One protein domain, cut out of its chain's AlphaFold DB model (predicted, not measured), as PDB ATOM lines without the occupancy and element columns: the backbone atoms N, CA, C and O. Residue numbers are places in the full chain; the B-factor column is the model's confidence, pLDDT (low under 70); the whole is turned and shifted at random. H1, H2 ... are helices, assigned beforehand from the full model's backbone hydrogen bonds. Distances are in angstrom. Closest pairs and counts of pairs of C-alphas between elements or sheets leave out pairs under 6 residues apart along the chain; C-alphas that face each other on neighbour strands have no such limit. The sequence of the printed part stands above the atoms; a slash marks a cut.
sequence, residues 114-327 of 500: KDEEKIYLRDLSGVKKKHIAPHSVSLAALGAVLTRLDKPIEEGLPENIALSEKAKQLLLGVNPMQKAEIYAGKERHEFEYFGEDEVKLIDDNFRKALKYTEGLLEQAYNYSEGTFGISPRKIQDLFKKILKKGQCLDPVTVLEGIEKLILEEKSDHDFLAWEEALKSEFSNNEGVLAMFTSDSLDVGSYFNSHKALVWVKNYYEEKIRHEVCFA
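AT A GLANCE: This is residues 114 to 327 of the 500 residues of an uncharacterized protein of Thermodesulfobacteria bacterium (UniProt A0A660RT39). Helix H2 runs through the core of a cluster of five helices: H9 and H12 pack on it as a three-helix bundle, H1 packs on it too, and H8 packs on H1 and H9. H4 packs across the last residues of H2, and beyond it a second group holds H3, H5 and H6; the hairpin of H10 and H11 touches no helix of either group, though H10 comes close to H9 at the C-alphas of Ile 262 and Leu 272, 7.7 A apart, and residues 321 to 327 of H12 stick out. The printed part has 214 residues with twelve named helices, H1 to H12 in order along the chain, and no named strand. The class is all helix, with 131 residues in named elements. The whole is compact, with a radius of gyration of the C-alphas of 18.1 A, and spans 53 by 41 by 30 A.

HOW THE PARTS SIT: H1, residues 114 to 124, touches H2, residues 136 to 146, closest at the C-alphas of Glu 117 and Ala 141, 5.2 A apart, with a steep tilt of 48 degrees, opposite ways. H2 is the hub, touching five helices. H3, residues 165 to 173, and H4, residues 176 to 183, are apart from each other, while H4 touches H2 about perpendicular at 77 degrees, closest at C-alphas 146 and 176, 6.0 A. H5, residues 196 to 201, touches H3 about perpendicular at 74 degrees, closest at C-alphas 167 and 201, 5.5 A. H6, residues 204 to 212, only just touches H3, with 3 pairs of C-alphas within 8 A, the closest being those of Leu 171 and Leu 210, 6.9 A. H5 and H6 meet only through their link. H7, residues 216 to 221, touches no helix. H8, residues 232 to 245, touches H1 with residues 232 to 236 alone, closest at C-alphas 120 and 236, 6.7 A. H9, residues 251 to 263, touches H2 closest at C-alphas 136 and 251, 4.1 A, the same way, at a shallow tilt of 33 degrees, only just short of steep. With residues 253 to 258 alone, H9 also touches H8, closest at C-alphas 238 and 257, 6.7 A. H10, residues 270 to 282, and H11, residues 286 to 293, form a hairpin, closest at C-alphas 282 and 289, 5.3 A. H12, residues 305 to 327, touches H2 at a shallow tilt of 31 degrees, opposite ways, closest at C-alphas 146 and 308, 5.9 A. It touches H9 with residues 305 to 313 alone, closest at C-alphas 262 and 305, 6.8 A, at a shallow tilt of 12 degrees, opposite ways; H2, H9 and H12 are a bundle, three helices side by side. Every O i to N i+4 pair is within hydrogen-bond range in H1, H3, H4 and H6 to H10; the figures are 6 of 7 in H2, 3 of 4 in H11, 18 of 19 in H12 and 0 of 2 in H5, where 1 of 3 O i to N i+3 pairs is.

IN THESE COORDINATES: H1 begins at C-alpha 114, (19.685, 33.682, 1.791). H2 ends at C-alpha 146, (31.619, 34.687, -1.244). From first to last C-alpha H1 measures 15.2 A, H2 15.8 A, H8 20.6 A, H9 18.1 A and H10 18.3 A. H12 is the longest helix, 32.4 A, and ends at C-alpha 327, (23.342, 14.977, 20.265). Residues 131 to 132 pair with residues 248 to 249, parallel.

THE WHOLE: The C-alphas farthest apart are those of Lys 129 and Glu 286, 54.0 A. The printed part has no cut. The long links are H1 to H2, H2 to H3, H4 to H5 and H11 to H12. The mean pLDDT of the printed part is 82.5; 34 residues are under 70, among them 264 to 270 and 279 to 301.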
ATOM      1  N   LYS A 114      21.041  34.153   1.443       95.56
ATOM      2  CA  LYS A 114      19.685  33.682   1.791       95.56
ATOM      3  C   LYS A 114      18.757  33.683   0.573       95.56
ATOM      4  O   LYS A 114      17.863  32.846   0.469       95.56
ATOM      5  N   ASP A 115      18.941  34.619  -0.356       96.00
ATOM      6  CA  ASP A 115      18.170  34.643  -1.604       96.00
ATOM      7  C   ASP A 115      18.702  33.616  -2.612       96.00
ATOM      8  O   ASP A 115      17.910  32.955  -3.286       96.00
ATOM      9  N   GLU A 116      20.019  33.408  -2.660       95.94
ATOM     10  CA  GLU A 116      20.638  32.335  -3.446       95.94
ATOM     11  C   GLU A 116      20.171  30.944  -2.972       95.94
ATOM     12  O   GLU A 116      19.806  30.092  -3.785       95.94
ATOM     13  N   GLU A 117      20.070  30.726  -1.659       95.94
ATOM     14  CA  GLU A 117      19.523  29.497  -1.076       95.94
ATOM     15  C   GLU A 117      18.094  29.215  -1.570       95.94
ATOM     16  O   GLU A 117      17.778  28.087  -1.960       95.94
ATOM     17  N   LYS A 118      17.232  30.240  -1.651       95.31
ATOM     18  CA  LYS A 118      15.863  30.096  -2.187       95.31
ATOM     19  C   LYS A 118      15.861  29.657  -3.651       95.31
ATOM     20  O   LYS A 118      14.994  28.872  -4.044       95.31
ATOM     21  N   ILE A 119      16.810  30.137  -4.461       94.25
ATOM     22  CA  ILE A 119      16.954  29.720  -5.865       94.25
ATOM     23  C   ILE A 119      17.235  28.217  -5.930       94.25
ATOM     24  O   ILE A 119      16.605  27.499  -6.710       94.25
ATOM     25  N   TYR A 120      18.139  27.728  -5.087       95.06
ATOM     26  CA  TYR A 120      18.484  26.312  -5.030       95.06
ATOM     27  C   TYR A 120      17.348  25.439  -4.500       95.06
ATOM     28  O   TYR A 120      17.035  24.416  -5.111       95.06
ATOM     29  N   LEU A 121      16.689  25.847  -3.414       93.19
ATOM     30  CA  LEU A 121      15.551  25.119  -2.846       93.19
ATOM     31  C   LEU A 121      14.393  25.000  -3.844       93.19
ATOM     32  O   LEU A 121      13.777  23.936  -3.949       93.19
ATOM     33  N   ARG A 122      14.127  26.052  -4.628       91.69
ATOM     34  CA  ARG A 122      13.116  26.017  -5.692       91.69
ATOM     35  C   ARG A 122      13.420  24.925  -6.713       91.69
ATOM     36  O   ARG A 122      12.521  24.173  -7.078       91.69
ATOM     37  N   ASP A 123      14.664  24.808  -7.149       87.75
ATOM     38  CA  ASP A 123      15.050  23.815  -8.153       87.75
ATOM     39  C   ASP A 123      15.100  22.394  -7.560       87.75
ATOM     40  O   ASP A 123      14.715  21.423  -8.218       87.75
ATOM     41  N   LEU A 124      15.482  22.269  -6.287       88.94
ATOM     42  CA  LEU A 124      15.461  21.009  -5.542       88.94
ATOM     43  C   LEU A 124      14.041  20.514  -5.234       88.94
ATOM     44  O   LEU A 124      13.847  19.307  -5.109       88.94
ATOM     45  N   SER A 125      13.033  21.393  -5.199       83.69
ATOM     46  CA  SER A 125      11.627  21.004  -4.983       83.69
ATOM     47  C   SER A 125      11.097  20.005  -6.030       83.69
ATOM     48  O   SER A 125      10.186  19.221  -5.751       83.69
ATOM     49  N   GLY A 126      11.699  19.974  -7.227       77.62
ATOM     50  CA  GLY A 126      11.392  18.995  -8.272       77.62
ATOM     51  C   GLY A 126      11.959  17.592  -8.010       77.62
ATOM     52  O   GLY A 126      11.508  16.619  -8.625       77.62
ATOM     53  N   VAL A 127      12.923  17.452  -7.095       78.38
ATOM     54  CA  VAL A 127      13.583  16.183  -6.763       78.38
ATOM     55  C   VAL A 127      12.751  15.427  -5.727       78.38
ATOM     56  O   VAL A 127      12.922  15.552  -4.520       78.38
ATOM     57  N   LYS A 128      11.826  14.591  -6.204       69.44
ATOM     58  CA  LYS A 128      11.003  13.752  -5.323       69.44
ATOM     59  C   LYS A 128      11.836  12.609  -4.718       69.44
ATOM     60  O   LYS A 128      12.558  11.927  -5.443       69.44
ATOM     61  N   LYS A 129      11.628  12.332  -3.421       77.06
ATOM     62  CA  LYS A 129      12.134  11.165  -2.654       77.06
ATOM     63  C   LYS A 129      13.603  11.189  -2.201       77.06
ATOM     64  O   LYS A 129      14.097  10.147  -1.781       77.06
ATOM     65  N   LYS A 130      14.304  12.323  -2.270       86.69
ATOM     66  CA  LYS A 130      15.666  12.440  -1.719       86.69
ATOM     67  C   LYS A 130      15.678  13.410  -0.556       86.69
ATOM     68  O   LYS A 130      15.033  14.451  -0.616       86.69
ATOM     69  N   HIS A 131      16.381  13.032   0.502       90.81
ATOM     70  CA  HIS A 131      16.513  13.858   1.692       90.81
ATOM     71  C   HIS A 131      17.521  14.989   1.439       90.81
ATOM     72  O   HIS A 131      18.570  14.756   0.834       90.81
ATOM     73  N   ILE A 132      17.201  16.201   1.889       92.69
ATOM     74  CA  ILE A 132      18.101  17.357   1.872       92.69
ATOM     75  C   ILE A 132      18.492  17.590   3.322       92.69
ATOM     76  O   ILE A 132      17.634  17.947   4.126       92.69
ATOM     77  N   ALA A 133      19.753  17.334   3.650       92.19
ATOM     78  CA  ALA A 133      20.231  17.505   5.008       92.19
ATOM     79  C   ALA A 133      20.338  19.003   5.356       92.19
ATOM     80  O   ALA A 133      20.625  19.810   4.456       92.19
ATOM     81  N   PRO A 134      20.168  19.366   6.639       91.69
ATOM     82  CA  PRO A 134      20.391  20.721   7.142       91.69
ATOM     83  C   PRO A 134      21.728  21.298   6.680       91.69
ATOM     84  O   PRO A 134      22.678  20.553   6.437       91.69
ATOM     85  N   HIS A 135      21.792  22.618   6.525       93.56
ATOM     86  CA  HIS A 135      22.967  23.389   6.084       93.56
ATOM     87  C   HIS A 135      23.493  23.107   4.666       93.56
ATOM     88  O   HIS A 135      24.204  23.930   4.104       93.56
ATOM     89  N   SER A 136      23.114  22.000   4.020       94.31
ATOM     90  CA  SER A 136      23.676  21.614   2.712       94.31
ATOM     91  C   SER A 136      23.490  22.686   1.637       94.31
ATOM     92  O   SER A 136      24.386  22.941   0.836       94.31
ATOM     93  N   VAL A 137      22.307  23.301   1.596       95.88
ATOM     94  CA  VAL A 137      21.969  24.305   0.580       95.88
ATOM     95  C   VAL A 137      22.487  25.686   0.977       95.88
ATOM     96  O   VAL A 137      23.031  26.387   0.124       95.88
ATOM     97  N   SER A 138      22.377  26.054   2.258       95.25
ATOM     98  CA  SER A 138      22.844  27.345   2.773       95.25
ATOM     99  C   SER A 138      24.365  27.488   2.665       95.25
ATOM    100  O   SER A 138      24.835  28.534   2.227       95.25
ATOM    101  N   LEU A 139      25.140  26.435   2.944       95.19
ATOM    102  CA  LEU A 139      26.603  26.442   2.796       95.19
ATOM    103  C   LEU A 139      27.035  26.596   1.340       95.19
ATOM    104  O   LEU A 139      27.966  27.339   1.041       95.19
ATOM    105  N   ALA A 140      26.341  25.934   0.413       95.75
ATOM    106  CA  ALA A 140      26.620  26.095  -1.008       95.75
ATOM    107  C   ALA A 140      26.271  27.500  -1.510       95.75
ATOM    108  O   ALA A 140      26.984  28.056  -2.345       95.75
ATOM    109  N   ALA A 141      25.172  28.071  -1.010       96.75
ATOM    110  CA  ALA A 141      24.766  29.436  -1.313       96.75
ATOM    111  C   ALA A 141      25.776  30.448  -0.774       96.75
ATOM    112  O   ALA A 141      26.213  31.318  -1.525       96.75
ATOM    113  N   LEU A 142      26.200  30.285   0.480       95.12
ATOM    114  CA  LEU A 142      27.235  31.104   1.096       95.12
ATOM    115  C   LEU A 142      28.539  31.007   0.303       95.12
ATOM    116  O   LEU A 142      29.036  32.028  -0.162       95.12
ATOM    117  N   GLY A 143      29.038  29.796   0.045       93.06
ATOM    118  CA  GLY A 143      30.266  29.594  -0.722       93.06
ATOM    119  C   GLY A 143      30.210  30.197  -2.121       93.06
ATOM    120  O   GLY A 143      31.148  30.873  -2.526       93.06
ATOM    121  N   ALA A 144      29.095  30.043  -2.840       93.06
ATOM    122  CA  ALA A 144      28.932  30.677  -4.144       93.06
ATOM    123  C   ALA A 144      28.929  32.209  -4.045       93.06
ATOM    124  O   ALA A 144      29.589  32.866  -4.846       93.06
ATOM    125  N   VAL A 145      28.226  32.782  -3.064       94.69
ATOM    126  CA  VAL A 145      28.162  34.235  -2.863       94.69
ATOM    127  C   VAL A 145      29.517  34.824  -2.503       94.69
ATOM    128  O   VAL A 145      29.888  35.827  -3.100       94.69
ATOM    129  N   LEU A 146      30.292  34.190  -1.622       92.38
ATOM    130  CA  LEU A 146      31.619  34.687  -1.244       92.38
ATOM    131  C   LEU A 146      32.557  34.840  -2.453       92.38
ATOM    132  O   LEU A 146      33.357  35.768  -2.482       92.38
ATOM    133  N   THR A 147      32.417  33.998  -3.486       90.06
ATOM    134  CA  THR A 147      33.195  34.127  -4.739       90.06
ATOM    135  C   THR A 147      32.762  35.286  -5.646       90.06
ATOM    136  O   THR A 147      33.428  35.560  -6.641       90.06
ATOM    137  N   ARG A 148      31.632  35.938  -5.350       90.69
ATOM    138  CA  ARG A 148      31.029  37.017  -6.153       90.69
ATOM    139  C   ARG A 148      31.247  38.405  -5.553       90.69
ATOM    140  O   ARG A 148      30.970  39.398  -6.228       90.69
ATOM    141  N   LEU A 149      31.661  38.457  -4.286       90.94
ATOM    142  CA  LEU A 149      31.812  39.699  -3.542       90.94
ATOM    143  C   LEU A 149      33.049  40.468  -4.001       90.94
ATOM    144  O   LEU A 149      34.109  39.893  -4.244       90.94
ATOM    145  N   ASP A 150      32.892  41.781  -4.071       87.38
ATOM    146  CA  ASP A 150      33.926  42.740  -4.439       87.38
ATOM    147  C   ASP A 150      34.396  43.503  -3.192       87.38
ATOM    148  O   ASP A 150      33.624  43.749  -2.257       87.38
ATOM    149  N   LYS A 151      35.673  43.873  -3.159       86.19
ATOM    150  CA  LYS A 151      36.252  44.595  -2.032       86.19
ATOM    151  C   LYS A 151      35.869  46.079  -2.117       86.19
ATOM    152  O   LYS A 151      36.106  46.688  -3.161       86.19
ATOM    153  N   PRO A 152      35.324  46.684  -1.048       87.69
ATOM    154  CA  PRO A 152      35.087  48.122  -1.023       87.69
ATOM    155  C   PRO A 152      36.411  48.898  -0.994       87.69
ATOM    156  O   PRO A 152      37.358  48.504  -0.310       87.69
ATOM    157  N   ILE A 153      36.457  50.016  -1.716       85.75
ATOM    158  CA  ILE A 153      37.614  50.918  -1.789       85.75
ATOM    159  C   ILE A 153      37.193  52.355  -1.499       85.75
ATOM    160  O   ILE A 153      36.019  52.703  -1.626       85.75
ATOM    161  N   GLU A 154      38.147  53.178  -1.067       84.38
ATOM    162  CA  GLU A 154      37.874  54.542  -0.610       84.38
ATOM    163  C   GLU A 154      37.359  55.421  -1.752       84.38
ATOM    164  O   GLU A 154      36.382  56.149  -1.578       84.38
ATOM    165  N   GLU A 155      37.943  55.278  -2.942       83.69
ATOM    166  CA  GLU A 155      37.557  56.005  -4.153       83.69
ATOM    167  C   GLU A 155      36.135  55.677  -4.617       83.69
ATOM    168  O   GLU A 155      35.492  56.498  -5.265       83.69
ATOM    169  N   GLY A 156      35.639  54.487  -4.279       82.00
ATOM    170  CA  GLY A 156      34.298  54.040  -4.635       82.00
ATOM    171  C   GLY A 156      33.218  54.455  -3.641       82.00
ATOM    172  O   GLY A 156      32.058  54.083  -3.824       82.00
ATOM    173  N   LEU A 157      33.557  55.171  -2.563       86.25
ATOM    174  CA  LEU A 157      32.581  55.535  -1.541       86.25
ATOM    175  C   LEU A 157      31.593  56.600  -2.048       86.25
ATOM    176  O   LEU A 157      31.997  57.608  -2.626       86.25
ATOM    177  N   PRO A 158      30.288  56.438  -1.767       85.44
ATOM    178  CA  PRO A 158      29.288  57.411  -2.182       85.44
ATOM    179  C   PRO A 158      29.422  58.722  -1.390       85.44
ATOM    180  O   PRO A 158      29.214  58.755  -0.176       85.44
ATOM    181  N   GLU A 159      29.694  59.831  -2.085       83.69
ATOM    182  CA  GLU A 159      29.878  61.163  -1.477       83.69
ATOM    183  C   GLU A 159      28.633  61.682  -0.733       83.69
ATOM    184  O   GLU A 159      28.722  62.514   0.169       83.69
ATOM    185  N   ASN A 160      27.446  61.199  -1.107       84.69
ATOM    186  CA  ASN A 160      26.163  61.651  -0.575       84.69
ATOM    187  C   ASN A 160      25.725  60.936   0.714       84.69
ATOM    188  O   ASN A 160      24.641  61.234   1.225       84.69
ATOM    189  N   ILE A 161      26.522  60.003   1.243       85.88
ATOM    190  CA  ILE A 161      26.190  59.254   2.460       85.88
ATOM    191  C   ILE A 161      27.153  59.642   3.580       85.88
ATOM    192  O   ILE A 161      28.354  59.393   3.523       85.88
ATOM    193  N   ALA A 162      26.606  60.242   4.636       85.62
ATOM    194  CA  ALA A 162      27.384  60.616   5.807       85.62
ATOM    195  C   ALA A 162      27.759  59.368   6.624       85.62
ATOM    196  O   ALA A 162      26.888  58.687   7.167       85.62
ATOM    197  N   LEU A 163      29.061  59.109   6.741       87.31
ATOM    198  CA  LEU A 163      29.637  58.061   7.582       87.31
ATOM    199  C   LEU A 163      30.610  58.677   8.586       87.31
ATOM    200  O   LEU A 163      31.362  59.593   8.250       87.31
ATOM    201  N   SER A 164      30.627  58.145   9.809       88.56
ATOM    202  CA  SER A 164      31.688  58.466  10.769       88.56
ATOM    203  C   SER A 164      33.033  57.901  10.295       88.56
ATOM    204  O   SER A 164      33.065  56.883   9.606       88.56
ATOM    205  N   GLU A 165      34.150  58.509  10.696       88.25
ATOM    206  CA  GLU A 165      35.488  58.029  10.305       88.25
ATOM    207  C   GLU A 165      35.740  56.575  10.734       88.25
ATOM    208  O   GLU A 165      36.264  55.780   9.960       88.25
ATOM    209  N   LYS A 166      35.263  56.181  11.923       89.44
ATOM    210  CA  LYS A 166      35.329  54.782  12.378       89.44
ATOM    211  C   LYS A 166      34.496  53.844  11.500       89.44
ATOM    212  O   LYS A 166      34.943  52.749  11.183       89.44
ATOM    213  N   ALA A 167      33.301  54.272  11.089       88.62
ATOM    214  CA  ALA A 167      32.450  53.494  10.194       88.62
ATOM    215  C   ALA A 167      33.071  53.353   8.795       88.62
ATOM    216  O   ALA A 167      32.982  52.282   8.208       88.62
ATOM    217  N   LYS A 168      33.744  54.388   8.273       88.75
ATOM    218  CA  LYS A 168      34.487  54.294   7.005       88.75
ATOM    219  C   LYS A 168      35.642  53.299   7.100       88.75
ATOM    220  O   LYS A 168      35.776  52.451   6.227       88.75
ATOM    221  N   GLN A 169      36.434  53.368   8.172       87.94
ATOM    222  CA  GLN A 169      37.524  52.418   8.416       87.94
ATOM    223  C   GLN A 169      37.010  50.979   8.492       87.94
ATOM    224  O   GLN A 169      37.572  50.102   7.840       87.94
ATOM    225  N   LEU A 170      35.908  50.755   9.219       89.56
ATOM    226  CA  LEU A 170      35.254  49.451   9.268       89.56
ATOM    227  C   LEU A 170      34.804  49.015   7.871       89.56
ATOM    228  O   LEU A 170      35.140  47.912   7.470       89.56
ATOM    229  N   LEU A 171      34.112  49.880   7.118       89.56
ATOM    230  CA  LEU A 171      33.601  49.593   5.772       89.56
ATOM    231  C   LEU A 171      34.712  49.107   4.831       89.56
ATOM    232  O   LEU A 171      34.543  48.083   4.174       89.56
ATOM    233  N   LEU A 172      35.855  49.793   4.808       86.12
ATOM    234  CA  LEU A 172      37.009  49.427   3.976       86.12
ATOM    235  C   LEU A 172      37.722  48.149   4.455       86.12
ATOM    236  O   LEU A 172      38.378  47.469   3.661       86.12
ATOM    237  N   GLY A 173      37.598  47.826   5.743       85.12
ATOM    238  CA  GLY A 173      38.156  46.630   6.373       85.12
ATOM    239  C   GLY A 173      37.231  45.412   6.378       85.12
ATOM    240  O   GLY A 173      37.672  44.347   6.800       85.12
ATOM    241  N   VAL A 174      35.979  45.539   5.916       88.56
ATOM    242  CA  VAL A 174      34.992  44.452   5.966       88.56
ATOM    243  C   VAL A 174      35.494  43.232   5.196       88.56
ATOM    244  O   VAL A 174      35.781  43.308   3.996       88.56
ATOM    245  N   ASN A 175      35.524  42.080   5.857       88.19
ATOM    246  CA  ASN A 175      35.877  40.807   5.232       88.19
ATOM    247  C   ASN A 175      34.690  40.190   4.451       88.19
ATOM    248  O   ASN A 175      33.541  40.595   4.650       88.19
ATOM    249  N   PRO A 176      34.909  39.205   3.556       89.69
ATOM    250  CA  PRO A 176      33.823  38.634   2.754       89.69
ATOM    251  C   PRO A 176      32.675  38.033   3.579       89.69
ATOM    252  O   PRO A 176      31.517  38.150   3.184       89.69
ATOM    253  N   MET A 177      32.970  37.423   4.733       90.00
ATOM    254  CA  MET A 177      31.955  36.832   5.617       90.00
ATOM    255  C   MET A 177      31.082  37.908   6.264       90.00
ATOM    256  O   MET A 177      29.859  37.869   6.146       90.00
ATOM    257  N   GLN A 178      31.707  38.919   6.859       91.38
ATOM    258  CA  GLN A 178      31.069  40.117   7.395       91.38
ATOM    259  C   GLN A 178      30.196  40.810   6.335       91.38
ATOM    260  O   GLN A 178      29.034  41.142   6.591       91.38
ATOM    261  N   LYS A 179      30.709  40.969   5.106       92.69
ATOM    262  CA  LYS A 179      29.951  41.544   3.984       92.69
ATOM    263  C   LYS A 179      28.737  40.684   3.627       92.69
ATOM    264  O   LYS A 179      27.638  41.217   3.459       92.69
ATOM    265  N   ALA A 180      28.908  39.362   3.560       93.31
ATOM    266  CA  ALA A 180      27.826  38.419   3.287       93.31
ATOM    267  C   ALA A 180      26.727  38.467   4.360       93.31
ATOM    268  O   ALA A 180      25.544  38.403   4.022       93.31
ATOM    269  N   GLU A 181      27.081  38.627   5.640       92.38
ATOM    270  CA  GLU A 181      26.108  38.808   6.723       92.38
ATOM    271  C   GLU A 181      25.288  40.090   6.554       92.38
ATOM    272  O   GLU A 181      24.061  40.063   6.694       92.38
ATOM    273  N   ILE A 182      25.942  41.202   6.203       93.38
ATOM    274  CA  ILE A 182      25.256  42.479   5.967       93.38
ATOM    275  C   ILE A 182      24.305  42.362   4.772       93.38
ATOM    276  O   ILE A 182      23.144  42.770   4.864       93.38
ATOM    277  N   TYR A 183      24.762  41.782   3.660       93.75
ATOM    278  CA  TYR A 183      23.944  41.578   2.460       93.75
ATOM    279  C   TYR A 183      22.797  40.592   2.670       93.75
ATOM    280  O   TYR A 183      21.747  40.734   2.042       93.75
ATOM    281  N   ALA A 184      22.949  39.645   3.594       92.38
ATOM    282  CA  ALA A 184      21.863  38.774   4.025       92.38
ATOM    283  C   ALA A 184      20.775  39.484   4.837       92.38
ATOM    284  O   ALA A 184      19.784  38.848   5.213       92.38
ATOM    285  N   GLY A 185      20.952  40.781   5.106       88.88
ATOM    286  CA  GLY A 185      20.036  41.575   5.906       88.88
ATOM    287  C   GLY A 185      19.988  41.088   7.346       88.88
ATOM    288  O   GLY A 185      18.925  41.153   7.953       88.88
ATOM    289  N   LYS A 186      21.100  40.541   7.864       87.12
ATOM    290  CA  LYS A 186      21.170  40.150   9.269       87.12
ATOM    291  C   LYS A 186      20.965  41.368  10.165       87.12
ATOM    292  O   LYS A 186      21.461  42.475   9.889       87.12
ATOM    293  N   GLU A 187      20.231  41.141  11.242       83.12
ATOM    294  CA  GLU A 187      20.084  42.128  12.298       83.12
ATOM    295  C   GLU A 187      21.360  42.222  13.133       83.12
ATOM    296  O   GLU A 187      22.198  41.322  13.146       83.12
ATOM    297  N   ARG A 188      21.509  43.328  13.865       83.00
ATOM    298  CA  ARG A 188      22.730  43.606  14.639       83.00
ATOM    299  C   ARG A 188      23.098  42.484  15.618       83.00
ATOM    300  O   ARG A 188      24.264  42.134  15.740       83.00
ATOM    301  N   HIS A 189      22.103  41.895  16.273       78.38
ATOM    302  CA  HIS A 189      22.293  40.796  17.220       78.38
ATOM    303  C   HIS A 189      22.589  39.447  16.535       78.38
ATOM    304  O   HIS A 189      23.033  38.506  17.191       78.38
ATOM    305  N   GLU A 190      22.375  39.327  15.222       82.12
ATOM    306  CA  GLU A 190      22.598  38.098  14.453       82.12
ATOM    307  C   GLU A 190      24.023  37.988  13.889       82.12
ATOM    308  O   GLU A 190      24.445  36.877  13.573       82.12
ATOM    309  N   PHE A 191      24.782  39.088  13.811       86.38
ATOM    310  CA  PHE A 191      26.161  39.115  13.299       86.38
ATOM    311  C   PHE A 191      27.113  38.220  14.098       86.38
ATOM    312  O   PHE A 191      27.229  38.386  15.311       86.38
ATOM    313  N   GLU A 192      27.773  37.266  13.446       83.12
ATOM    314  CA  GLU A 192      28.717  36.338  14.090       83.12
ATOM    315  C   GLU A 192      30.174  36.787  13.924       83.12
ATOM    316  O   GLU A 192      31.008  36.445  14.753       83.12
ATOM    317  N   TYR A 193      30.466  37.605  12.908       84.50
ATOM    318  CA  TYR A 193      31.835  37.990  12.544       84.50
ATOM    319  C   TYR A 193      32.202  39.433  12.896       84.50
ATOM    320  O   TYR A 193      33.216  39.934  12.419       84.50
ATOM    321  N   PHE A 194      31.385  40.119  13.695       86.31
ATOM    322  CA  PHE A 194      31.627  41.503  14.104       86.31
ATOM    323  C   PHE A 194      31.806  41.609  15.614       86.31
ATOM    324  O   PHE A 194      31.059  40.994  16.379       86.31
ATOM    325  N   GLY A 195      32.751  42.445  16.041       83.94
ATOM    326  CA  GLY A 195      32.895  42.826  17.443       83.94
ATOM    327  C   GLY A 195      31.742  43.715  17.922       83.94
ATOM    328  O   GLY A 195      31.095  44.406  17.133       83.94
ATOM    329  N   GLU A 196      31.501  43.755  19.234       78.50
ATOM    330  CA  GLU A 196      30.388  44.518  19.830       78.50
ATOM    331  C   GLU A 196      30.404  46.010  19.453       78.50
ATOM    332  O   GLU A 196      29.355  46.608  19.193       78.50
ATOM    333  N   ASP A 197      31.591  46.615  19.377       83.69
ATOM    334  CA  ASP A 197      31.757  48.016  18.980       83.69
ATOM    335  C   ASP A 197      31.578  48.243  17.477       83.69
ATOM    336  O   ASP A 197      31.094  49.299  17.066       83.69
ATOM    337  N   GLU A 198      31.904  47.251  16.652       87.00
ATOM    338  CA  GLU A 198      31.716  47.309  15.202       87.00
ATOM    339  C   GLU A 198      30.232  47.224  14.847       87.00
ATOM    340  O   GLU A 198      29.736  48.020  14.051       87.00
ATOM    341  N   VAL A 199      29.486  46.336  15.515       86.69
ATOM    342  CA  VAL A 199      28.035  46.180  15.327       86.69
ATOM    343  C   VAL A 199      27.285  47.499  15.562       86.69
ATOM    344  O   VAL A 199      26.303  47.790  14.871       86.69
ATOM    345  N   LYS A 200      27.754  48.338  16.497       85.00
ATOM    346  CA  LYS A 200      27.174  49.669  16.773       85.00
ATOM    347  C   LYS A 200      27.320  50.627  15.586       85.00
ATOM    348  O   LYS A 200      26.461  51.489  15.398       85.00
ATOM    349  N   LEU A 201      28.378  50.472  14.788       88.25
ATOM    350  CA  LEU A 201      28.671  51.307  13.620       88.25
ATOM    351  C   LEU A 201      27.851  50.908  12.383       88.25
ATOM    352  O   LEU A 201      27.728  51.710  11.457       88.25
ATOM    353  N   ILE A 202      27.261  49.707  12.367       89.25
ATOM    354  CA  ILE A 202      26.456  49.203  11.245       89.25
ATOM    355  C   ILE A 202      25.026  49.740  11.363       89.25
ATOM    356  O   ILE A 202      24.123  49.100  11.910       89.25
ATOM    357  N   ASP A 203      24.803  50.962  10.894       88.69
ATOM    358  CA  ASP A 203      23.482  51.579  10.758       88.69
ATOM    359  C   ASP A 203      22.946  51.505   9.313       88.69
ATOM    360  O   ASP A 203      23.532  50.883   8.423       88.69
ATOM    361  N   ASP A 204      21.790  52.119   9.069       89.25
ATOM    362  CA  ASP A 204      21.191  52.157   7.733       89.25
ATOM    363  C   ASP A 204      22.060  52.902   6.718       89.25
ATOM    364  O   ASP A 204      22.032  52.577   5.529       89.25
ATOM    365  N   ASN A 205      22.829  53.898   7.163       90.50
ATOM    366  CA  ASN A 205      23.739  54.633   6.294       90.50
ATOM    367  C   ASN A 205      24.947  53.773   5.933       90.50
ATOM    368  O   ASN A 205      25.308  53.746   4.761       90.50
ATOM    369  N   PHE A 206      25.498  53.004   6.872       92.31
ATOM    370  CA  PHE A 206      26.540  52.012   6.617       92.31
ATOM    371  C   PHE A 206      26.077  50.990   5.580       92.31
ATOM    372  O   PHE A 206      26.757  50.763   4.581       92.31
ATOM    373  N   ARG A 207      24.881  50.412   5.766       91.56
ATOM    374  CA  ARG A 207      24.320  49.430   4.822       91.56
ATOM    375  C   ARG A 207      24.097  50.027   3.434       91.56
ATOM    376  O   ARG A 207      24.386  49.376   2.433       91.56
ATOM    377  N   LYS A 208      23.587  51.261   3.358       90.94
ATOM    378  CA  LYS A 208      23.421  51.977   2.084       90.94
ATOM    379  C   LYS A 208      24.764  52.287   1.442       90.94
ATOM    380  O   LYS A 208      24.891  52.070   0.244       90.94
ATOM    381  N   ALA A 209      25.737  52.759   2.217       90.88
ATOM    382  CA  ALA A 209      27.073  53.046   1.724       90.88
ATOM    383  C   ALA A 209      27.681  51.796   1.110       90.88
ATOM    384  O   ALA A 209      27.931  51.803  -0.083       90.88
ATOM    385  N   LEU A 210      27.754  50.697   1.863       90.62
ATOM    386  CA  LEU A 210      28.311  49.433   1.384       90.62
ATOM    387  C   LEU A 210      27.638  48.928   0.098       90.62
ATOM    388  O   LEU A 210      28.309  48.386  -0.769       90.62
ATOM    389  N   LYS A 211      26.320  49.120  -0.038       87.31
ATOM    390  CA  LYS A 211      25.558  48.722  -1.230       87.31
ATOM    391  C   LYS A 211      25.841  49.589  -2.461       87.31
ATOM    392  O   LYS A 211      25.709  49.098  -3.578       87.31
ATOM    393  N   TYR A 212      26.113  50.876  -2.266       86.75
ATOM    394  CA  TYR A 212      26.375  51.826  -3.352       86.75
ATOM    395  C   TYR A 212      27.866  52.100  -3.556       86.75
ATOM    396  O   TYR A 212      28.208  52.862  -4.453       86.75
ATOM    397  N   THR A 213      28.735  51.506  -2.737       87.06
ATOM    398  CA  THR A 213      30.176  51.568  -2.925       87.06
ATOM    399  C   THR A 213      30.547  50.816  -4.193       87.06
ATOM    400  O   THR A 213      30.279  49.621  -4.309       87.06
ATOM    401  N   GLU A 214      31.199  51.513  -5.116       84.31
ATOM    402  CA  GLU A 214      31.829  50.879  -6.270       84.31
ATOM    403  C   GLU A 214      33.070  50.126  -5.772       84.31
ATOM    404  O   GLU A 214      33.958  50.696  -5.133       84.31
ATOM    405  N   GLY A 215      33.090  48.814  -5.983       82.12
ATOM    406  CA  GLY A 215      34.184  47.969  -5.521       82.12
ATOM    407  C   GLY A 215      35.443  48.102  -6.378       82.12
ATOM    408  O   GLY A 215      35.501  48.852  -7.358       82.12
ATOM    409  N   LEU A 216      36.467  47.335  -6.011       80.06
ATOM    410  CA  LEU A 216      37.739  47.293  -6.723       80.06
ATOM    411  C   LEU A 216      37.560  46.915  -8.203       80.06
ATOM    412  O   LEU A 216      38.191  47.529  -9.066       80.06
ATOM    413  N   LEU A 217      36.713  45.926  -8.515       76.88
ATOM    414  CA  LEU A 217      36.508  45.484  -9.901       76.88
ATOM    415  C   LEU A 217      35.744  46.512 -10.727       76.88
ATOM    416  O   LEU A 217      36.013  46.671 -11.923       76.88
ATOM    417  N   GLU A 218      34.798  47.204 -10.103       80.00
ATOM    418  CA  GLU A 218      34.000  48.217 -10.781       80.00
ATOM    419  C   GLU A 218      34.868  49.406 -11.189       80.00
ATOM    420  O   GLU A 218      34.840  49.793 -12.357       80.00
ATOM    421  N   GLN A 219      35.734  49.894 -10.296       77.94
ATOM    422  CA  GLN A 219      36.667  50.975 -10.628       77.94
ATOM    423  C   GLN A 219      37.737  50.551 -11.642       77.94
ATOM    424  O   GLN A 219      38.024  51.284 -12.588       77.94
ATOM    425  N   ALA A 220      38.341  49.373 -11.467       72.94
ATOM    426  CA  ALA A 220      39.474  48.960 -12.296       72.94
ATOM    427  C   ALA A 220      39.056  48.490 -13.699       72.94
ATOM    428  O   ALA A 220      39.768  48.735 -14.675       72.94
ATOM    429  N   TYR A 221      37.904  47.827 -13.819       71.75
ATOM    430  CA  TYR A 221      37.511  47.127 -15.046       71.75
ATOM    431  C   TYR A 221      36.068  47.408 -15.493       71.75
ATOM    432  O   TYR A 221      35.623  46.856 -16.502       71.75
ATOM    433  N   ASN A 222      35.327  48.277 -14.793       75.94
ATOM    434  CA  ASN A 222      33.930  48.601 -15.099       75.94
ATOM    435  C   ASN A 222      33.010  47.357 -15.058       75.94
ATOM    436  O   ASN A 222      32.053  47.238 -15.840       75.94
ATOM    437  N   TYR A 223      33.305  46.422 -14.146       79.69
ATOM    438  CA  TYR A 223      32.437  45.296 -13.809       79.69
ATOM    439  C   TYR A 223      31.854  45.476 -12.420       79.69
ATOM    440  O   TYR A 223      32.565  45.387 -11.427       79.69
ATOM    441  N   SER A 224      30.542  45.672 -12.353       84.81
ATOM    442  CA  SER A 224      29.852  45.789 -11.074       84.81
ATOM    443  C   SER A 224      29.906  44.474 -10.285       84.81
ATOM    444  O   SER A 224      30.005  43.380 -10.857       84.81
ATOM    445  N   GLU A 225      29.779  44.573  -8.966       88.50
ATOM    446  CA  GLU A 225      29.810  43.428  -8.053       88.50
ATOM    447  C   GLU A 225      28.803  42.326  -8.455       88.50
ATOM    448  O   GLU A 225      27.672  42.599  -8.875       88.50
ATOM    449  N   GLY A 226      29.219  41.058  -8.364       88.44
ATOM    450  CA  GLY A 226      28.416  39.910  -8.799       88.44
ATOM    451  C   GLY A 226      28.432  39.622 -10.300       88.44
ATOM    452  O   GLY A 226      27.677  38.761 -10.753       88.44
ATOM    453  N   THR A 227      29.266  40.310 -11.085       85.19
ATOM    454  CA  THR A 227      29.476  39.966 -12.505       85.19
ATOM    455  C   THR A 227      30.188  38.614 -12.661       85.19
ATOM    456  O   THR A 227      29.853  37.837 -13.556       85.19
ATOM    457  N   PHE A 228      31.134  38.311 -11.767       82.69
ATOM    458  CA  PHE A 228      31.931  37.081 -11.764       82.69
ATOM    459  C   PHE A 228      31.705  36.261 -10.488       82.69
ATOM    460  O   PHE A 228      31.008  36.694  -9.573       82.69
ATOM    461  N   GLY A 229      32.270  35.053 -10.461       87.25
ATOM    462  CA  GLY A 229      32.132  34.079  -9.378       87.25
ATOM    463  C   GLY A 229      31.428  32.798  -9.826       87.25
ATOM    464  O   GLY A 229      31.076  32.613 -10.999       87.25
ATOM    465  N   ILE A 230      31.213  31.880  -8.887       89.31
ATOM    466  CA  ILE A 230      30.521  30.621  -9.161       89.31
ATOM    467  C   ILE A 230      29.061  30.922  -9.515       89.31
ATOM    468  O   ILE A 230      28.302  31.463  -8.707       89.31
ATOM    469  N   SER A 231      28.643  30.544 -10.724       90.50
ATOM    470  CA  SER A 231      27.268  30.764 -11.174       90.50
ATOM    471  C   SER A 231      26.275  29.839 -10.454       90.50
ATOM    472  O   SER A 231      26.621  28.695 -10.134       90.50
ATOM    473  N   PRO A 232      25.008  30.264 -10.275       92.44
ATOM    474  CA  PRO A 232      23.985  29.423  -9.649       92.44
ATOM    475  C   PRO A 232      23.820  28.071 -10.364       92.44
ATOM    476  O   PRO A 232      23.641  27.029  -9.737       92.44
ATOM    477  N   ARG A 233      23.951  28.066 -11.700       90.88
ATOM    478  CA  ARG A 233      23.836  26.853 -12.523       90.88
ATOM    479  C   ARG A 233      24.908  25.815 -12.193       90.88
ATOM    480  O   ARG A 233      24.586  24.632 -12.143       90.88
ATOM    481  N   LYS A 234      26.153  26.234 -11.924       91.19
ATOM    482  CA  LYS A 234      27.239  25.302 -11.566       91.19
ATOM    483  C   LYS A 234      26.919  24.542 -10.278       91.19
ATOM    484  O   LYS A 234      27.065  23.321 -10.243       91.19
ATOM    485  N   ILE A 235      26.412  25.235  -9.258       93.94
ATOM    486  CA  ILE A 235      25.992  24.613  -7.994       93.94
ATOM    487  C   ILE A 235      24.770  23.709  -8.192       93.94
ATOM    488  O   ILE A 235      24.733  22.588  -7.688       93.94
ATOM    489  N   GLN A 236      23.792  24.130  -8.992       93.31
ATOM    490  CA  GLN A 236      22.635  23.288  -9.315       93.31
ATOM    491  C   GLN A 236      23.038  21.994 -10.033       93.31
ATOM    492  O   GLN A 236      22.504  20.921  -9.744       93.31
ATOM    493  N   ASP A 237      23.986  22.070 -10.965       91.81
ATOM    494  CA  ASP A 237      24.499  20.896 -11.663       91.81
ATOM    495  C   ASP A 237      25.331  20.004 -10.737       91.81
ATOM    496  O   ASP A 237      25.235  18.776 -10.834       91.81
ATOM    497  N   LEU A 238      26.062  20.585  -9.780       92.75
ATOM    498  CA  LEU A 238      26.696  19.838  -8.697       92.75
ATOM    499  C   LEU A 238      25.659  19.071  -7.870       92.75
ATOM    500  O   LEU A 238      25.800  17.859  -7.693       92.75
ATOM    501  N   PHE A 239      24.577  19.720  -7.435       93.88
ATOM    502  CA  PHE A 239      23.507  19.047  -6.698       93.88
ATOM    503  C   PHE A 239      22.897  17.903  -7.498       93.88
ATOM    504  O   PHE A 239      22.729  16.810  -6.962       93.88
ATOM    505  N   LYS A 240      22.636  18.091  -8.798       91.31
ATOM    506  CA  LYS A 240      22.157  17.008  -9.673       91.31
ATOM    507  C   LYS A 240      23.163  15.860  -9.759       91.31
ATOM    508  O   LYS A 240      22.748  14.702  -9.722       91.31
ATOM    509  N   LYS A 241      24.467  16.143  -9.867       91.12
ATOM    510  CA  LYS A 241      25.528  15.117  -9.891       91.12
ATOM    511  C   LYS A 241      25.562  14.321  -8.582       91.12
ATOM    512  O   LYS A 241      25.585  13.089  -8.638       91.12
ATOM    513  N   ILE A 242      25.512  14.999  -7.433       91.88
ATOM    514  CA  ILE A 242      25.488  14.372  -6.101       91.88
ATOM    515  C   ILE A 242      24.221  13.532  -5.951       91.88
ATOM    516  O   ILE A 242      24.291  12.332  -5.691       91.88
ATOM    517  N   LEU A 243      23.059  14.126  -6.225       90.69
ATOM    518  CA  LEU A 243      21.768  13.459  -6.130       90.69
ATOM    519  C   LEU A 243      21.620  12.331  -7.146       90.69
ATOM    520  O   LEU A 243      20.860  11.415  -6.887       90.69
ATOM    521  N   LYS A 244      22.315  12.307  -8.284       88.56
ATOM    522  CA  LYS A 244      22.258  11.155  -9.202       88.56
ATOM    523  C   LYS A 244      22.949   9.918  -8.617       88.56
ATOM    524  O   LYS A 244      22.495   8.807  -8.878       88.56
ATOM    525  N   LYS A 245      24.017  10.111  -7.834       85.75
ATOM    526  CA  LYS A 245      24.815   9.033  -7.223       85.75
ATOM    527  C   LYS A 245      24.329   8.645  -5.821       85.75
ATOM    528  O   LYS A 245      24.379   7.474  -5.470       85.75
ATOM    529  N   GLY A 246      23.874   9.617  -5.031       81.62
ATOM    530  CA  GLY A 246      23.522   9.454  -3.619       81.62
ATOM    531  C   GLY A 246      22.021   9.364  -3.334       81.62
ATOM    532  O   GLY A 246      21.170   9.593  -4.199       81.62
ATOM    533  N   GLN A 247      21.693   9.038  -2.083       82.38
ATOM    534  CA  GLN A 247      20.317   8.997  -1.568       82.38
ATOM    535  C   GLN A 247      19.875  10.323  -0.922       82.38
ATOM    536  O   GLN A 247      18.681  10.622  -0.899       82.38
ATOM    537  N   CYS A 248      20.826  11.137  -0.465       90.50
ATOM    538  CA  CYS A 248      20.601  12.446   0.139       90.50
ATOM    539  C   CYS A 248      21.601  13.485  -0.385       90.50
ATOM    540  O   CYS A 248      22.639  13.127  -0.949       90.50
ATOM    541  N   LEU A 249      21.273  14.762  -0.199       92.94
ATOM    542  CA  LEU A 249      22.209  15.875  -0.320       92.94
ATOM    543  C   LEU A 249      22.742  16.177   1.083       92.94
ATOM    544  O   LEU A 249      21.962  16.619   1.921       92.94
ATOM    545  N   ASP A 250      24.015  15.872   1.341       92.44
ATOM    546  CA  ASP A 250      24.672  16.107   2.633       92.44
ATOM    547  C   ASP A 250      25.727  17.226   2.553       92.44
ATOM    548  O   ASP A 250      26.338  17.387   1.489       92.44
ATOM    549  N   PRO A 251      25.969  17.979   3.648       93.25
ATOM    550  CA  PRO A 251      26.853  19.146   3.637       93.25
ATOM    551  C   PRO A 251      28.285  18.806   3.241       93.25
ATOM    552  O   PRO A 251      28.879  19.501   2.426       93.25
ATOM    553  N   VAL A 252      28.816  17.697   3.757       92.00
ATOM    554  CA  VAL A 252      30.203  17.272   3.522       92.00
ATOM    555  C   VAL A 252      30.429  16.999   2.037       92.00
ATOM    556  O   VAL A 252      31.334  17.561   1.427       92.00
ATOM    557  N   THR A 253      29.548  16.219   1.408       93.31
ATOM    558  CA  THR A 253      29.643  15.909  -0.028       93.31
ATOM    559  C   THR A 253      29.428  17.149  -0.897       93.31
ATOM    560  O   THR A 253      29.989  17.248  -1.989       93.31
ATOM    561  N   VAL A 254      28.609  18.102  -0.442       94.38
ATOM    562  CA  VAL A 254      28.440  19.394  -1.116       94.38
ATOM    563  C   VAL A 254      29.727  20.212  -1.049       94.38
ATOM    564  O   VAL A 254      30.176  20.679  -2.094       94.38
ATOM    565  N   LEU A 255      30.347  20.336   0.125       93.06
ATOM    566  CA  LEU A 255      31.605  21.063   0.312       93.06
ATOM    567  C   LEU A 255      32.747  20.432  -0.489       93.06
ATOM    568  O   LEU A 255      33.418  21.143  -1.229       93.06
ATOM    569  N   GLU A 256      32.905  19.107  -0.444       91.69
ATOM    570  CA  GLU A 256      33.856  18.373  -1.296       91.69
ATOM    571  C   GLU A 256      33.564  18.570  -2.791       91.69
ATOM    572  O   GLU A 256      34.461  18.582  -3.633       91.69
ATOM    573  N   GLY A 257      32.285  18.685  -3.144       91.50
ATOM    574  CA  GLY A 257      31.838  18.952  -4.502       91.50
ATOM    575  C   GLY A 257      32.233  20.344  -4.987       91.50
ATOM    576  O   GLY A 257      32.701  20.486  -6.115       91.50
ATOM    577  N   ILE A 258      32.071  21.359  -4.137       91.25
ATOM    578  CA  ILE A 258      32.499  22.737  -4.406       91.25
ATOM    579  C   ILE A 258      34.025  22.810  -4.458       91.25
ATOM    580  O   ILE A 258      34.569  23.433  -5.362       91.25
ATOM    581  N   GLU A 259      34.717  22.118  -3.556       90.44
ATOM    582  CA  GLU A 259      36.176  21.998  -3.566       90.44
ATOM    583  C   GLU A 259      36.681  21.443  -4.893       90.44
ATOM    584  O   GLU A 259      37.543  22.043  -5.527       90.44
ATOM    585  N   LYS A 260      36.077  20.351  -5.373       88.81
ATOM    586  CA  LYS A 260      36.388  19.794  -6.692       88.81
ATOM    587  C   LYS A 260      36.091  20.780  -7.811       88.81
ATOM    588  O   LYS A 260      36.919  20.908  -8.692       88.81
ATOM    589  N   LEU A 261      34.987  21.525  -7.771       86.38
ATOM    590  CA  LEU A 261      34.717  22.566  -8.776       86.38
ATOM    591  C   LEU A 261      35.758  23.696  -8.782       86.38
ATOM    592  O   LEU A 261      35.967  24.319  -9.816       86.38
ATOM    593  N   ILE A 262      36.364  24.001  -7.635       83.69
ATOM    594  CA  ILE A 262      37.411  25.027  -7.519       83.69
ATOM    595  C   ILE A 262      38.774  24.466  -7.963       83.69
ATOM    596  O   ILE A 262      39.602  25.213  -8.479       83.69
ATOM    597  N   LEU A 263      39.009  23.162  -7.775       78.19
ATOM    598  CA  LEU A 263      40.274  22.488  -8.088       78.19
ATOM    599  C   LEU A 263      40.332  21.868  -9.502       78.19
ATOM    600  O   LEU A 263      41.425  21.749 -10.057       78.19
ATOM    601  N   GLU A 264      39.204  21.446 -10.081       67.50
ATOM    602  CA  GLU A 264      39.114  20.809 -11.405       67.50
ATOM    603  C   GLU A 264      39.171  21.866 -12.536       67.50
ATOM    604  O   GLU A 264      38.404  22.821 -12.558       67.50
ATOM    605  N   GLU A 265      40.127  21.672 -13.459       53.78
ATOM    606  CA  GLU A 265      40.366  22.356 -14.750       53.78
ATOM    607  C   GLU A 265      40.133  23.886 -14.823       53.78
ATOM    608  O   GLU A 265      39.102  24.389 -15.272       53.78
ATOM    609  N   LYS A 266      41.205  24.640 -14.517       56.00
ATOM    610  CA  LYS A 266      41.337  26.110 -14.640       56.00
ATOM    611  C   LYS A 266      40.886  26.712 -15.984       56.00
ATOM    612  O   LYS A 266      40.557  27.893 -16.029       56.00
ATOM    613  N   SER A 267      40.899  25.939 -17.073       50.09
ATOM    614  CA  SER A 267      40.556  26.403 -18.427       50.09
ATOM    615  C   SER A 267      39.058  26.488 -18.704       50.09
ATOM    616  O   SER A 267      38.659  27.194 -19.626       50.09
ATOM    617  N   ASP A 268      38.232  25.788 -17.927       56.62
ATOM    618  CA  ASP A 268      36.803  25.617 -18.224       56.62
ATOM    619  C   ASP A 268      35.921  26.576 -17.413       56.62
ATOM    620  O   ASP A 268      34.684  26.532 -17.469       56.62
ATOM    621  N   HIS A 269      36.537  27.397 -16.562       66.25
ATOM    622  CA  HIS A 269      35.850  28.181 -15.551       66.25
ATOM    623  C   HIS A 269      36.279  29.647 -15.597       66.25
ATOM    624  O   HIS A 269      37.263  30.033 -14.973       66.25
ATOM    625  N   ASP A 270      35.456  30.472 -16.246       68.19
ATOM    626  CA  ASP A 270      35.697  31.910 -16.457       68.19
ATOM    627  C   ASP A 270      36.062  32.662 -15.166       68.19
ATOM    628  O   ASP A 270      36.924  33.534 -15.177       68.19
ATOM    629  N   PHE A 271      35.462  32.288 -14.027       71.56
ATOM    630  CA  PHE A 271      35.754  32.920 -12.737       71.56
ATOM    631  C   PHE A 271      37.166  32.606 -12.209       71.56
ATOM    632  O   PHE A 271      37.781  33.481 -11.611       71.56
ATOM    633  N   LEU A 272      37.708  31.403 -12.453       70.38
ATOM    634  CA  LEU A 272      39.067  31.030 -12.030       70.38
ATOM    635  C   LEU A 272      40.128  31.692 -12.911       70.38
ATOM    636  O   LEU A 272      41.142  32.162 -12.401       70.38
ATOM    637  N   ALA A 273      39.870  31.772 -14.220       69.75
ATOM    638  CA  ALA A 273      40.720  32.521 -15.144       69.75
ATOM    639  C   ALA A 273      40.811  34.000 -14.732       69.75
ATOM    640  O   ALA A 273      41.885  34.598 -14.771       69.75
ATOM    641  N   TRP A 274      39.695  34.563 -14.265       68.75
ATOM    642  CA  TRP A 274      39.630  35.913 -13.714       68.75
ATOM    643  C   TRP A 274      40.449  36.086 -12.434       68.75
ATOM    644  O   TRP A 274      41.219  37.038 -12.337       68.75
ATOM    645  N   GLU A 275      40.347  35.167 -11.472       72.94
ATOM    646  CA  GLU A 275      41.194  35.215 -10.271       72.94
ATOM    647  C   GLU A 275      42.688  35.184 -10.617       72.94
ATOM    648  O   GLU A 275      43.491  35.864  -9.980       72.94
ATOM    649  N   GLU A 276      43.081  34.394 -11.619       70.50
ATOM    650  CA  GLU A 276      44.474  34.287 -12.062       70.50
ATOM    651  C   GLU A 276      44.936  35.558 -12.794       70.50
ATOM    652  O   GLU A 276      46.035  36.050 -12.529       70.50
ATOM    653  N   ALA A 277      44.074  36.147 -13.630       69.56
ATOM    654  CA  ALA A 277      44.320  37.436 -14.270       69.56
ATOM    655  C   ALA A 277      44.522  38.546 -13.227       69.56
ATOM    656  O   ALA A 277      45.545  39.231 -13.262       69.56
ATOM    657  N   LEU A 278      43.626  38.646 -12.238       70.19
ATOM    658  CA  LEU A 278      43.745  39.589 -11.123       70.19
ATOM    659  C   LEU A 278      45.055  39.370 -10.358       70.19
ATOM    660  O   LEU A 278      45.825  40.309 -10.176       70.19
ATOM    661  N   LYS A 279      45.376  38.125  -9.979       68.25
ATOM    662  CA  LYS A 279      46.650  37.802  -9.311       68.25
ATOM    663  C   LYS A 279      47.857  38.262 -10.131       68.25
ATOM    664  O   LYS A 279      48.800  38.804  -9.558       68.25
ATOM    665  N   SER A 280      47.834  38.077 -11.451       66.62
ATOM    666  CA  SER A 280      48.932  38.481 -12.335       66.62
ATOM    667  C   SER A 280      49.071  40.001 -12.471       66.62
ATOM    668  O   SER A 280      50.188  40.515 -12.425       66.62
ATOM    669  N   GLU A 281      47.960  40.735 -12.570       63.53
ATOM    670  CA  GLU A 281      47.984  42.195 -12.678       63.53
ATOM    671  C   GLU A 281      48.385  42.852 -11.354       63.53
ATOM    672  O   GLU A 281      49.210  43.768 -11.344       63.53
ATOM    673  N   PHE A 282      47.900  42.334 -10.224       61.09
ATOM    674  CA  PHE A 282      48.250  42.846  -8.899       61.09
ATOM    675  C   PHE A 282      49.656  42.455  -8.442       61.09
ATOM    676  O   PHE A 282      50.242  43.177  -7.643       61.09
ATOM    677  N   SER A 283      50.254  41.395  -8.999       57.22
ATOM    678  CA  SER A 283      51.679  41.083  -8.792       57.22
ATOM    679  C   SER A 283      52.614  42.203  -9.261       57.22
ATOM    680  O   SER A 283      53.739  42.296  -8.778       57.22
ATOM    681  N   ASN A 284      52.150  43.084 -10.153       56.81
ATOM    682  CA  ASN A 284      52.915  44.239 -10.627       56.81
ATOM    683  C   ASN A 284      52.717  45.500  -9.767       56.81
ATOM    684  O   ASN A 284      53.364  46.514 -10.028       56.81
ATOM    685  N   ASN A 285      51.826  45.467  -8.770       57.91
ATOM    686  CA  ASN A 285      51.477  46.618  -7.942       57.91
ATOM    687  C   ASN A 285      51.637  46.260  -6.452       57.91
ATOM    688  O   ASN A 285      50.743  45.668  -5.845       57.91
ATOM    689  N   GLU A 286      52.792  46.605  -5.865       50.69
ATOM    690  CA  GLU A 286      53.216  46.159  -4.522       50.69
ATOM    691  C   GLU A 286      52.172  46.422  -3.418       50.69
ATOM    692  O   GLU A 286      52.011  45.601  -2.515       50.69
ATOM    693  N   GLY A 287      51.414  47.522  -3.508       54.88
ATOM    694  CA  GLY A 287      50.383  47.869  -2.522       54.88
ATOM    695  C   GLY A 287      49.139  46.973  -2.562       54.88
ATOM    696  O   GLY A 287      48.546  46.701  -1.520       54.88
ATOM    697  N   VAL A 288      48.756  46.476  -3.744       52.28
ATOM    698  CA  VAL A 288      47.587  45.595  -3.898       52.28
ATOM    699  C   VAL A 288      47.981  44.135  -3.695       52.28
ATOM    700  O   VAL A 288      47.218  43.375  -3.103       52.28
ATOM    701  N   LEU A 289      49.203  43.753  -4.077       47.38
ATOM    702  CA  LEU A 289      49.748  42.424  -3.803       47.38
ATOM    703  C   LEU A 289      49.697  42.083  -2.306       47.38
ATOM    704  O   LEU A 289      49.263  40.988  -1.966       47.38
ATOM    705  N   ALA A 290      50.029  43.035  -1.424       49.78
ATOM    706  CA  ALA A 290      49.938  42.872   0.031       49.78
ATOM    707  C   ALA A 290      48.517  42.539   0.529       49.78
ATOM    708  O   ALA A 290      48.365  41.846   1.534       49.78
ATOM    709  N   MET A 291      47.473  42.986  -0.183       50.22
ATOM    710  CA  MET A 291      46.089  42.611   0.114       50.22
ATOM    711  C   MET A 291      45.772  41.179  -0.326       50.22
ATOM    712  O   MET A 291      44.927  40.560   0.295       50.22
ATOM    713  N   PHE A 292      46.420  40.630  -1.357       47.38
ATOM    714  CA  PHE A 292      46.197  39.250  -1.822       47.38
ATOM    715  C   PHE A 292      47.078  38.216  -1.106       47.38
ATOM    716  O   PHE A 292      46.681  37.055  -0.968       47.38
ATOM    717  N   THR A 293      48.268  38.624  -0.658       44.53
ATOM    718  CA  THR A 293      49.294  37.758  -0.058       44.53
ATOM    719  C   THR A 293      49.342  37.813   1.462       44.53
ATOM    720  O   THR A 293      50.161  37.115   2.053       44.53
ATOM    721  N   SER A 294      48.472  38.588   2.121       48.38
ATOM    722  CA  SER A 294      48.331  38.466   3.569       48.38
ATOM    723  C   SER A 294      47.833  37.050   3.890       48.38
ATOM    724  O   SER A 294      46.702  36.674   3.562       48.38
ATOM    725  N   ASP A 295      48.695  36.252   4.516       43.41
ATOM    726  CA  ASP A 295      48.364  34.925   5.053       43.41
ATOM    727  C   ASP A 295      47.341  34.997   6.203       43.41
ATOM    728  O   ASP A 295      46.838  33.971   6.652       43.41
ATOM    729  N   SER A 296      46.967  36.202   6.649       45.72
ATOM    730  CA  SER A 296      45.805  36.402   7.510       45.72
ATOM    731  C   SER A 296      44.507  36.143   6.733       45.72
ATOM    732  O   SER A 296      44.280  36.681   5.643       45.72
ATOM    733  N   LEU A 297      43.629  35.313   7.308       51.38
ATOM    734  CA  LEU A 297      42.301  35.000   6.764       51.38
ATOM    735  C   LEU A 297      41.425  36.255   6.540       51.38
ATOM    736  O   LEU A 297      40.486  36.209   5.740       51.38
ATOM    737  N   ASP A 298      41.756  37.367   7.199       54.84
ATOM    738  CA  ASP A 298      40.821  38.447   7.509       54.84
ATOM    739  C   ASP A 298      40.551  39.458   6.389       54.84
ATOM    740  O   ASP A 298      39.460  40.004   6.352       54.84
ATOM    741  N   VAL A 299      41.463  39.729   5.446       47.28
ATOM    742  CA  VAL A 299      41.222  40.783   4.421       47.28
ATOM    743  C   VAL A 299      41.652  40.371   3.004       47.28
ATOM    744  O   VAL A 299      41.140  40.908   2.018       47.28
ATOM    745  N   GLY A 300      42.522  39.362   2.879       49.06
ATOM    746  CA  GLY A 300      43.052  38.869   1.600       49.06
ATOM    747  C   GLY A 300      42.326  37.682   0.979       49.06
ATOM    748  O   GLY A 300      42.955  36.817   0.361       49.06
ATOM    749  N   SER A 301      41.018  37.598   1.204       60.19
ATOM    750  CA  SER A 301      40.145  36.498   0.775       60.19
ATOM    751  C   SER A 301      39.175  36.873  -0.354       60.19
ATOM    752  O   SER A 301      38.634  35.970  -0.994       60.19
ATOM    753  N   TYR A 302      38.995  38.165  -0.657       76.31
ATOM    754  CA  TYR A 302      38.270  38.590  -1.860       76.31
ATOM    755  C   TYR A 302      38.971  38.053  -3.117       76.31
ATOM    756  O   TYR A 302      40.200  38.047  -3.201       76.31
ATOM    757  N   PHE A 303      38.183  37.570  -4.083       76.50
ATOM    758  CA  PHE A 303      38.670  36.938  -5.324       76.50
ATOM    759  C   PHE A 303      39.602  35.734  -5.101       76.50
ATOM    760  O   PHE A 303      40.498  35.457  -5.902       76.50
ATOM    761  N   ASN A 304      39.420  35.019  -3.988       81.56
ATOM    762  CA  ASN A 304      40.091  33.754  -3.739       81.56
ATOM    763  C   ASN A 304      39.065  32.693  -3.344       81.56
ATOM    764  O   ASN A 304      38.727  32.529  -2.169       81.56
ATOM    765  N   SER A 305      38.599  31.939  -4.338       84.75
ATOM    766  CA  SER A 305      37.589  30.896  -4.155       84.75
ATOM    767  C   SER A 305      38.022  29.812  -3.165       84.75
ATOM    768  O   SER A 305      37.187  29.285  -2.434       84.75
ATOM    769  N   HIS A 306      39.319  29.502  -3.081       83.75
ATOM    770  CA  HIS A 306      39.822  28.526  -2.115       83.75
ATOM    771  C   HIS A 306      39.716  29.047  -0.675       83.75
ATOM    772  O   HIS A 306      39.153  28.362   0.176       83.75
ATOM    773  N   LYS A 307      40.169  30.283  -0.407       83.94
ATOM    774  CA  LYS A 307      40.000  30.921   0.913       83.94
ATOM    775  C   LYS A 307      38.517  31.078   1.269       83.94
ATOM    776  O   LYS A 307      38.146  30.831   2.412       83.94
ATOM    777  N   ALA A 308      37.661  31.426   0.306       86.62
ATOM    778  CA  ALA A 308      36.214  31.483   0.513       86.62
ATOM    779  C   ALA A 308      35.641  30.127   0.957       86.62
ATOM    780  O   ALA A 308      34.825  30.075   1.874       86.62
ATOM    781  N   LEU A 309      36.095  29.018   0.365       88.75
ATOM    782  CA  LEU A 309      35.672  27.687   0.794       88.75
ATOM    783  C   LEU A 309      36.161  27.344   2.209       88.75
ATOM    784  O   LEU A 309      35.403  26.738   2.962       88.75
ATOM    785  N   VAL A 310      37.382  27.737   2.583       87.62
ATOM    786  CA  VAL A 310      37.891  27.560   3.956       87.62
ATOM    787  C   VAL A 310      36.993  28.282   4.961       87.62
ATOM    788  O   VAL A 310      36.578  27.676   5.942       87.62
ATOM    789  N   TRP A 311      36.588  29.523   4.676       87.62
ATOM    790  CA  TRP A 311      35.625  30.253   5.512       87.62
ATOM    791  C   TRP A 311      34.300  29.503   5.689       87.62
ATOM    792  O   TRP A 311      33.784  29.415   6.800       87.62
ATOM    793  N   VAL A 312      33.764  28.925   4.613       91.00
ATOM    794  CA  VAL A 312      32.519  28.141   4.670       91.00
ATOM    795  C   VAL A 312      32.701  26.850   5.470       91.00
ATOM    796  O   VAL A 312      31.788  26.463   6.198       91.00
ATOM    797  N   LYS A 313      33.856  26.182   5.345       90.06
ATOM    798  CA  LYS A 313      34.185  24.983   6.131       90.06
ATOM    799  C   LYS A 313      34.251  25.319   7.622       90.06
ATOM    800  O   LYS A 313      33.529  24.689   8.384       90.06
ATOM    801  N   ASN A 314      34.973  26.373   8.002       88.00
ATOM    802  CA  ASN A 314      35.058  26.830   9.395       88.00
ATOM    803  C   ASN A 314      33.675  27.221   9.945       88.00
ATOM    804  O   ASN A 314      33.293  26.809  11.038       88.00
ATOM    805  N   TYR A 315      32.878  27.950   9.152       88.31
ATOM    806  CA  TYR A 315      31.496  28.290   9.506       88.31
ATOM    807  C   TYR A 315      30.643  27.040   9.769       88.31
ATOM    808  O   TYR A 315      29.853  27.000  10.712       88.31
ATOM    809  N   TYR A 316      30.794  26.004   8.941       90.69
ATOM    810  CA  TYR A 316      30.094  24.740   9.142       90.69
ATOM    811  C   TYR A 316      30.612  23.967  10.359       90.69
ATOM    812  O   TYR A 316      29.804  23.402  11.094       90.69
ATOM    813  N   GLU A 317      31.924  23.954  10.587       88.19
ATOM    814  CA  GLU A 317      32.572  23.269  11.710       88.19
ATOM    815  C   GLU A 317      32.081  23.792  13.058       88.19
ATOM    816  O   GLU A 317      31.696  23.000  13.917       88.19
ATOM    817  N   GLU A 318      31.970  25.110  13.221       83.31
ATOM    818  CA  GLU A 318      31.408  25.697  14.441       83.31
ATOM    819  C   GLU A 318      29.951  25.275  14.678       83.31
ATOM    820  O   GLU A 318      29.563  24.948  15.803       83.31
ATOM    821  N   LYS A 319      29.128  25.263  13.620       85.62
ATOM    822  CA  LYS A 319      27.723  24.841  13.725       85.62
ATOM    823  C   LYS A 319      27.632  23.366  14.086       85.62
ATOM    824  O   LYS A 319      26.915  23.010  15.021       85.62
ATOM    825  N   ILE A 320      28.373  22.516  13.382       87.75
ATOM    826  CA  ILE A 320      28.255  21.075  13.562       87.75
ATOM    827  C   ILE A 320      28.861  20.591  14.871       87.75
ATOM    828  O   ILE A 320      28.324  19.653  15.461       87.75
ATOM    829  N   ARG A 321      29.905  21.262  15.375       82.75
ATOM    830  CA  ARG A 321      30.463  21.004  16.705       82.75
ATOM    831  C   ARG A 321      29.364  21.060  17.757       82.75
ATOM    832  O   ARG A 321      29.187  20.107  18.509       82.75
ATOM    833  N   HIS A 322      28.577  22.134  17.762       79.31
ATOM    834  CA  HIS A 322      27.481  22.280  18.716       79.31
ATOM    835  C   HIS A 322      26.399  21.225  18.511       79.31
ATOM    836  O   HIS A 322      25.994  20.581  19.478       79.31
ATOM    837  N   GLU A 323      25.958  20.995  17.275       85.56
ATOM    838  CA  GLU A 323      24.898  20.019  17.002       85.56
ATOM    839  C   GLU A 323      25.273  18.605  17.459       85.56
ATOM    840  O   GLU A 323      24.486  17.936  18.138       85.56
ATOM    841  N   VAL A 324      26.498  18.180  17.144       84.38
ATOM    842  CA  VAL A 324      27.021  16.858  17.496       84.38
ATOM    843  C   VAL A 324      27.219  16.735  18.997       84.38
ATOM    844  O   VAL A 324      26.768  15.749  19.575       84.38
ATOM    845  N   CYS A 325      27.802  17.733  19.657       78.38
ATOM    846  CA  CYS A 325      27.932  17.713  21.110       78.38
ATOM    847  C   CYS A 325      26.564  17.646  21.802       78.38
ATOM    848  O   CYS A 325      26.372  16.805  22.672       78.38
ATOM    849  N   PHE A 326      25.568  18.427  21.382       79.12
ATOM    850  CA  PHE A 326      24.216  18.326  21.945       79.12
ATOM    851  C   PHE A 326      23.575  16.947  21.715       79.12
ATOM    852  O   PHE A 326      22.927  16.406  22.619       79.12
ATOM    853  N   ALA A 327      23.795  16.339  20.545       82.75
ATOM    854  CA  ALA A 327      23.342  14.977  20.265       82.75
ATOM    855  C   ALA A 327      24.053  13.925  21.142       82.75
ATOM    856  O   ALA A 327      23.417  12.969  21.592       82.75
TER     857      ALA A 327